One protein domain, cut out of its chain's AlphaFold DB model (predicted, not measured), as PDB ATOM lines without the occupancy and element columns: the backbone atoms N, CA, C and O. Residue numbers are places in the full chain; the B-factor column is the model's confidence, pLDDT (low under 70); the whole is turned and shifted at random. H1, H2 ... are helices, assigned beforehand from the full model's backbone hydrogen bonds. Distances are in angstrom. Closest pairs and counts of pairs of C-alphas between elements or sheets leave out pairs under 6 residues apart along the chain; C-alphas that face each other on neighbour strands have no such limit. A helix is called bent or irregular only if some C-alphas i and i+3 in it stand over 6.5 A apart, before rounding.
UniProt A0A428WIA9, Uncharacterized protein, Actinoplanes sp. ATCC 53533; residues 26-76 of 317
ATOM      1  N   ALA A  26      53.664 -22.495  39.828       94.88
ATOM      2  CA  ALA A  26      53.557 -21.544  38.724       94.88
ATOM      3  C   ALA A  26      52.698 -22.121  37.585       94.88
ATOM      4  O   ALA A  26      51.756 -21.468  37.137       94.88
ATOM      5  N   GLU A  27      52.923 -23.390  37.234       94.88
ATOM      6  CA  GLU A  27      52.160 -24.127  36.218       94.88
ATOM      7  C   GLU A  27      50.653 -24.170  36.518       94.88
ATOM      8  O   GLU A  27      49.823 -23.934  35.639       94.88
ATOM      9  N   ALA A  28      50.258 -24.406  37.777       94.31
ATOM     10  CA  ALA A  28      48.843 -24.416  38.140       94.31
ATOM     11  C   ALA A  28      48.204 -23.026  38.020       94.31
ATOM     12  O   ALA A  28      47.004 -22.921  37.751       94.31
ATOM     13  N   GLU A  29      48.962 -21.950  38.239       95.00
ATOM     14  CA  GLU A  29      48.458 -20.590  38.049       95.00
ATOM     15  C   GLU A  29      48.329 -20.240  36.563       95.00
ATOM     16  O   GLU A  29      47.329 -19.639  36.167       95.00
ATOM     17  N   GLU A  30      49.271 -20.673  35.728       96.31
ATOM     18  CA  GLU A  30      49.170 -20.549  34.272       96.31
ATOM     19  C   GLU A  30      47.965 -21.305  33.722       96.31
ATOM     20  O   GLU A  30      47.162 -20.721  32.994       96.31
ATOM     21  N   PHE A  31      47.747 -22.547  34.163       97.69
ATOM     22  CA  PHE A  31      46.556 -23.314  33.803       97.69
ATOM     23  C   PHE A  31      45.264 -22.584  34.194       97.69
ATOM     24  O   PHE A  31      44.318 -22.513  33.408       97.69
ATOM     25  N   ARG A  32      45.204 -21.980  35.390       95.56
ATOM     26  CA  ARG A  32      44.035 -21.189  35.816       95.56
ATOM     27  C   ARG A  32      43.828 -19.953  34.947       95.56
ATOM     28  O   ARG A  32      42.680 -19.638  34.633       95.56
ATOM     29  N   ARG A  33      44.903 -19.248  34.576       96.62
ATOM     30  CA  ARG A  33      44.834 -18.086  33.675       96.62
ATOM     31  C   ARG A  33      44.340 -18.505  32.299       96.62
ATOM     32  O   ARG A  33      43.409 -17.892  31.786       96.62
ATOM     33  N   GLU A  34      44.895 -19.574  31.741       98.12
ATOM     34  CA  GLU A  34      44.484 -20.094  30.440       98.12
ATOM     35  C   GLU A  34      43.031 -20.565  30.456       98.12
ATOM     36  O   GLU A  34      42.231 -20.189  29.597       98.12
ATOM     37  N   HIS A  35      42.630 -21.288  31.499       98.44
ATOM     38  CA  HIS A  35      41.244 -21.695  31.666       98.44
ATOM     39  C   HIS A  35      40.302 -20.481  31.773       98.44
ATOM     40  O   HIS A  35      39.223 -20.484  31.166       98.44
ATOM     41  N   ALA A  36      40.694 -19.431  32.503       97.12
ATOM     42  CA  ALA A  36      39.925 -18.192  32.580       97.12
ATOM     43  C   ALA A  36      39.780 -17.534  31.197       97.12
ATOM     44  O   ALA A  36      38.647 -17.246  30.801       97.12
ATOM     45  N   ARG A  37      40.873 -17.416  30.426       98.38
ATOM     46  CA  ARG A  37      40.853 -16.917  29.037       98.38
ATOM     47  C   ARG A  37      39.895 -17.720  28.159       98.38
ATOM     48  O   ARG A  37      39.033 -17.143  27.497       98.38
ATOM     49  N   HIS A  38      39.966 -19.052  28.205       98.44
ATOM     50  CA  HIS A  38      39.077 -19.922  27.431       98.44
ATOM     51  C   HIS A  38      37.606 -19.728  27.834       98.44
ATOM     52  O   HIS A  38      36.712 -19.622  26.986       98.44
ATOM     53  N   ARG A  39      37.320 -19.636  29.139       98.19
ATOM     54  CA  ARG A  39      35.959 -19.414  29.648       98.19
ATOM     55  C   ARG A  39      35.401 -18.069  29.189       98.19
ATOM     56  O   ARG A  39      34.240 -18.009  28.771       98.19
ATOM     57  N   GLU A  40      36.200 -17.013  29.281       97.06
ATOM     58  CA  GLU A  40      35.851 -15.670  28.819       97.06
ATOM     59  C   GLU A  40      35.598 -15.657  27.316       97.06
ATOM     60  O   GLU A  40      34.553 -15.176  26.878       97.06
ATOM     61  N   TRP A  41      36.469 -16.285  26.527       98.12
ATOM     62  CA  TRP A  41      36.276 -16.439  25.089       98.12
ATOM     63  C   TRP A  41      34.958 -17.154  24.760       98.12
ATOM     64  O   TRP A  41      34.152 -16.656  23.968       98.12
ATOM     65  N   GLY A  42      34.662 -18.268  25.437       98.44
ATOM     66  CA  GLY A  42      33.402 -18.993  25.272       98.44
ATOM     67  C   GLY A  42      32.168 -18.171  25.674       98.44
ATOM     68  O   GLY A  42      31.119 -18.261  25.027       98.44
ATOM     69  N   LEU A  43      32.267 -17.345  26.723       98.25
ATOM     70  CA  LEU A  43      31.205 -16.412  27.118       98.25
ATOM     71  C   LEU A  43      30.996 -15.318  26.068       98.25
ATOM     72  O   LEU A  43      29.851 -15.081  25.679       98.25
ATOM     73  N   THR A  44      32.073 -14.722  25.564       96.94
ATOM     74  CA  THR A  44      32.045 -13.704  24.508       96.94
ATOM     75  C   THR A  44      31.425 -14.251  23.226       96.94
ATOM     76  O   THR A  44      30.534 -13.621  22.658       96.94
ATOM     77  N   GLN A  45      31.781 -15.472  22.814       98.19
ATOM     78  CA  GLN A  45      31.179 -16.147  21.658       98.19
ATOM     79  C   GLN A  45      29.674 -16.377  21.836       98.19
ATOM     80  O   GLN A  45      28.874 -16.067  20.948       98.19
ATOM     81  N   ARG A  46      29.249 -16.887  23.001       98.62
ATOM     82  CA  ARG A  46      27.818 -17.062  23.306       98.62
ATOM     83  C   ARG A  46      27.079 -15.727  23.311       98.62
ATOM     84  O   ARG A  46      25.968 -15.651  22.788       98.62
ATOM     85  N   HIS A  47      27.694 -14.686  23.863       98.00
ATOM     86  CA  HIS A  47      27.135 -13.342  23.888       98.00
ATOM     87  C   HIS A  47      26.982 -12.771  22.470       98.00
ATOM     88  O   HIS A  47      25.884 -12.365  22.099       98.00
ATOM     89  N   ALA A  48      28.019 -12.851  21.635       96.94
ATOM     90  CA  ALA A  48      27.985 -12.408  20.242       96.94
ATOM     91  C   ALA A  48      26.913 -13.144  19.420       96.94
ATOM     92  O   ALA A  48      26.149 -12.517  18.681       96.94
ATOM     93  N   ARG A  49      26.780 -14.467  19.598       98.19
ATOM     94  CA  ARG A  49      25.703 -15.256  18.974       98.19
ATOM     95  C   ARG A  49      24.324 -14.815  19.456       98.19
ATOM     96  O   ARG A  49      23.411 -14.694  18.644       98.19
ATOM     97  N   LYS A  50      24.158 -14.556  20.757       98.44
ATOM     98  CA  LYS A  50      22.896 -14.051  21.321       98.44
ATOM     99  C   LYS A  50      22.536 -12.682  20.739       98.44
ATOM    100  O   LYS A  50      21.399 -12.500  20.315       98.44
ATOM    101  N   LEU A  51      23.492 -11.756  20.664       97.56
ATOM    102  CA  LEU A  51      23.287 -10.437  20.062       97.56
ATOM    103  C   LEU A  51      22.931 -10.541  18.575       97.56
ATOM    104  O   LEU A  51      21.985  -9.900  18.131       97.56
ATOM    105  N   SER A  52      23.612 -11.412  17.831       97.00
ATOM    106  CA  SER A  52      23.306 -11.642  16.413       97.00
ATOM    107  C   SER A  52      21.887 -12.182  16.206       97.00
ATOM    108  O   SER A  52      21.217 -11.779  15.264       97.00
ATOM    109  N   ARG A  53      21.385 -13.044  17.106       98.12
ATOM    110  CA  ARG A  53      19.998 -13.546  17.052       98.12
ATOM    111  C   ARG A  53      18.954 -12.463  17.328       98.12
ATOM    112  O   ARG A  53      17.898 -12.497  16.714       98.12
ATOM    113  N   LEU A  54      19.225 -11.551  18.262       98.12
ATOM    114  CA  LEU A  54      18.262 -10.524  18.680       98.12
ATOM    115  C   LEU A  54      18.243  -9.304  17.750       98.12
ATOM    116  O   LEU A  54      17.180  -8.751  17.502       98.12
ATOM    117  N   TYR A  55      19.403  -8.894  17.235       97.31
ATOM    118  CA  TYR A  55      19.565  -7.645  16.477       97.31
ATOM    119  C   TYR A  55      19.925  -7.874  14.998       97.31
ATOM    120  O   TYR A  55      20.225  -6.930  14.264       97.31
ATOM    121  N   GLY A  56      19.957  -9.132  14.554       97.69
ATOM    122  CA  GLY A  56      20.388  -9.547  13.214       97.69
ATOM    123  C   GLY A  56      21.908  -9.520  13.008       97.69
ATOM    124  O   GLY A  56      22.441 -10.322  12.248       97.69
ATOM    125  N   SER A  57      22.629  -8.642  13.710       97.00
ATOM    126  CA  SER A  57      24.093  -8.585  13.726       97.00
ATOM    127  C   SER A  57      24.613  -7.995  15.041       97.00
ATOM    128  O   SER A  57      23.897  -7.281  15.748       97.00
ATOM    129  N   THR A  58      25.878  -8.264  15.376       95.12
ATOM    130  CA  THR A  58      26.553  -7.633  16.525       95.12
ATOM    131  C   THR A  58      26.727  -6.123  16.342       95.12
ATOM    132  O   THR A  58      26.621  -5.387  17.318       95.12
ATOM    133  N   ALA A  59      26.922  -5.649  15.106       95.94
ATOM    134  CA  ALA A  59      27.025  -4.224  14.785       95.94
ATOM    135  C   ALA A  59      25.713  -3.471  15.070       95.94
ATOM    136  O   ALA A  59      25.726  -2.409  15.688       95.94
ATOM    137  N   ASN A  60      24.569  -4.060  14.709       97.12
ATOM    138  CA  ASN A  60      23.257  -3.483  15.015       97.12
ATOM    139  C   ASN A  60      22.992  -3.435  16.523       97.12
ATOM    140  O   ASN A  60      22.414  -2.465  17.013       97.12
ATOM    141  N   ALA A  61      23.429  -4.462  17.261       96.31
ATOM    142  CA  ALA A  61      23.343  -4.467  18.716       96.31
ATOM    143  C   ALA A  61      24.172  -3.326  19.325       96.31
ATOM    144  O   ALA A  61      23.660  -2.586  20.159       96.31
ATOM    145  N   ALA A  62      25.415  -3.137  18.867       95.31
ATOM    146  CA  ALA A  62      26.270  -2.035  19.307       95.31
ATOM    147  C   ALA A  62      25.631  -0.663  19.022       95.31
ATOM    148  O   ALA A  62      25.537   0.161  19.926       95.31
ATOM    149  N   ALA A  63      25.087  -0.450  17.818       97.25
ATOM    150  CA  ALA A  63      24.373   0.781  17.473       97.25
ATOM    151  C   ALA A  63      23.100   1.000  18.318       97.25
ATOM    152  O   ALA A  63      22.740   2.134  18.632       97.25
ATOM    153  N   ALA A  64      22.396  -0.069  18.703       97.12
ATOM    154  CA  ALA A  64      21.249   0.022  19.606       97.12
ATOM    155  C   ALA A  64      21.665   0.406  21.036       97.12
ATOM    156  O   ALA A  64      21.003   1.236  21.657       97.12
ATOM    157  N   PHE A  65      22.766  -0.153  21.550       96.12
ATOM    158  CA  PHE A  65      23.298   0.224  22.861       96.12
ATOM    159  C   PHE A  65      23.828   1.658  22.880       96.12
ATOM    160  O   PHE A  65      23.553   2.366  23.845       96.12
ATOM    161  N   GLN A  66      24.504   2.099  21.815       96.44
ATOM    162  CA  GLN A  66      24.990   3.474  21.704       96.44
ATOM    163  C   GLN A  66      23.834   4.476  21.723       96.44
ATOM    164  O   GLN A  66      23.840   5.375  22.553       96.44
ATOM    165  N   ARG A  67      22.781   4.257  20.921       97.25
ATOM    166  CA  ARG A  67      21.580   5.114  20.944       97.25
ATOM    167  C   ARG A  67      20.973   5.233  22.339       97.25
ATOM    168  O   ARG A  67      20.647   6.327  22.778       97.25
ATOM    169  N   ARG A  68      20.892   4.121  23.075       97.06
ATOM    170  CA  ARG A  68      20.387   4.130  24.454       97.06
ATOM    171  C   ARG A  68      21.317   4.872  25.419       97.06
ATOM    172  O   ARG A  68      20.837   5.517  26.346       97.06
ATOM    173  N   ALA A  69      22.631   4.767  25.238       95.69
ATOM    174  CA  ALA A  69      23.601   5.522  26.028       95.69
ATOM    175  C   ALA A  69      23.501   7.032  25.743       95.69
ATOM    176  O   ALA A  69      23.506   7.830  26.680       95.69
ATOM    177  N   ASP A  70      23.324   7.413  24.478       96.19
ATOM    178  CA  ASP A  70      23.143   8.805  24.057       96.19
ATOM    179  C   ASP A  70      21.816   9.376  24.588       96.19
ATOM    180  O   ASP A  70      21.779  10.507  25.070       96.19
ATOM    181  N   GLU A  71      20.739   8.584  24.597       96.31
ATOM    182  CA  GLU A  71      19.450   8.938  25.214       96.31
ATOM    183  C   GLU A  71      19.571   9.148  26.732       96.31
ATOM    184  O   GLU A  71      19.029  10.113  27.279       96.31
ATOM    185  N   LEU A  72      20.307   8.279  27.435       95.69
ATOM    186  CA  LEU A  72      20.562   8.432  28.874       95.69
ATOM    187  C   LEU A  72      21.422   9.665  29.171       95.69
ATOM    188  O   LEU A  72      21.153  10.397  30.121       95.69
ATOM    189  N   THR A  73      22.417   9.938  28.330       93.50
ATOM    190  CA  THR A  73      23.274  11.122  28.467       93.50
ATOM    191  C   THR A  73      22.484  12.403  28.185       93.50
ATOM    192  O   THR A  73      22.558  13.362  28.951       93.50
ATOM    193  N   SER A  74      21.639  12.398  27.151       93.62
ATOM    194  CA  SER A  74      20.789  13.535  26.771       93.62
ATOM    195  C   SER A  74      19.692  13.816  27.802       93.62
ATOM    196  O   SER A  74      19.415  14.972  28.123       93.62
ATOM    197  N   SER A  75      19.077  12.771  28.362       90.38
ATOM    198  CA  SER A  75      18.075  12.921  29.427       90.38
ATOM    199  C   SER A  75      18.693  13.412  30.737       90.38
ATOM    200  O   SER A  75      18.101  14.267  31.396       90.38
ATOM    201  N   SER A  76      19.905  12.961  31.079       88.94
ATOM    202  CA  SER A  76      20.632  13.467  32.247       88.94
ATOM    203  C   SER A  76      21.037  14.934  32.088       88.94
ATOM    204  O   SER A  76      20.915  15.698  33.041       88.94
TER     205      SER A  76
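What this domain is: This is residues 26 to 76 of the 317 residues of an uncharacterized protein of Actinoplanes sp. ATCC 53533 (UniProt A0A428WIA9). Two helices meet at their ends and make an open L: the long helix H1 is the longer limb, the shorter helix H2 turns off from its last residues at a near right angle, and a tight link makes the corner. Beyond that corner both limbs stick out free, H1 with residues 26 to 46 and H2 with residues 65 to 76. The printed part has 51 residues with two named helices, H1 then H2 along the chain, and no named strand; the class is all helix. It is extended, with a radius of gyration of the C-alphas of 16.7 A, and flat, with spans of 50 by 28 by 11 A.

How they stand to each other: Start with H1, residues 26 to 55, and go on through Gly 56 and Ser 57, the tight link, into H2, residues 58 to 76. Look at this link and you will find that H1 and H2 touch only at the corner, with 7 pairs of C-alphas within 8 A. H1 touches H2 with residues 48 to 55 alone, and H2 touches H1 with residues 58 to 61 alone. The closest C-alphas of the two are those of Ser 52 and Thr 58, 5.2 A apart. Their lines stand about perpendicular, at 84 degrees, and their centres are 25.0 A apart. In both H1 and H2, every backbone O i to N i+4 pair is within hydrogen-bond range.

Where its parts are: Find C-alpha 26 at (53.557, -21.544, 38.724); from there H1 runs 42.9 A to C-alpha 55 at (19.565, -7.645, 16.477). Then find C-alpha 58 at (26.553, -7.633, 16.525), where H2 begins; it runs 27.0 A to C-alpha 76 at (20.632, 13.467, 32.247). Neither helix is bent.

The domain as a whole: The two C-alphas farthest apart are those of Glu 27 and Ser 75, at 50.8 A. The printed part has no cut, and its one link, H1 to H2, is tight. In the B-factor column of this model the mean pLDDT of the printed part is 96.6, and no printed residue is under 70.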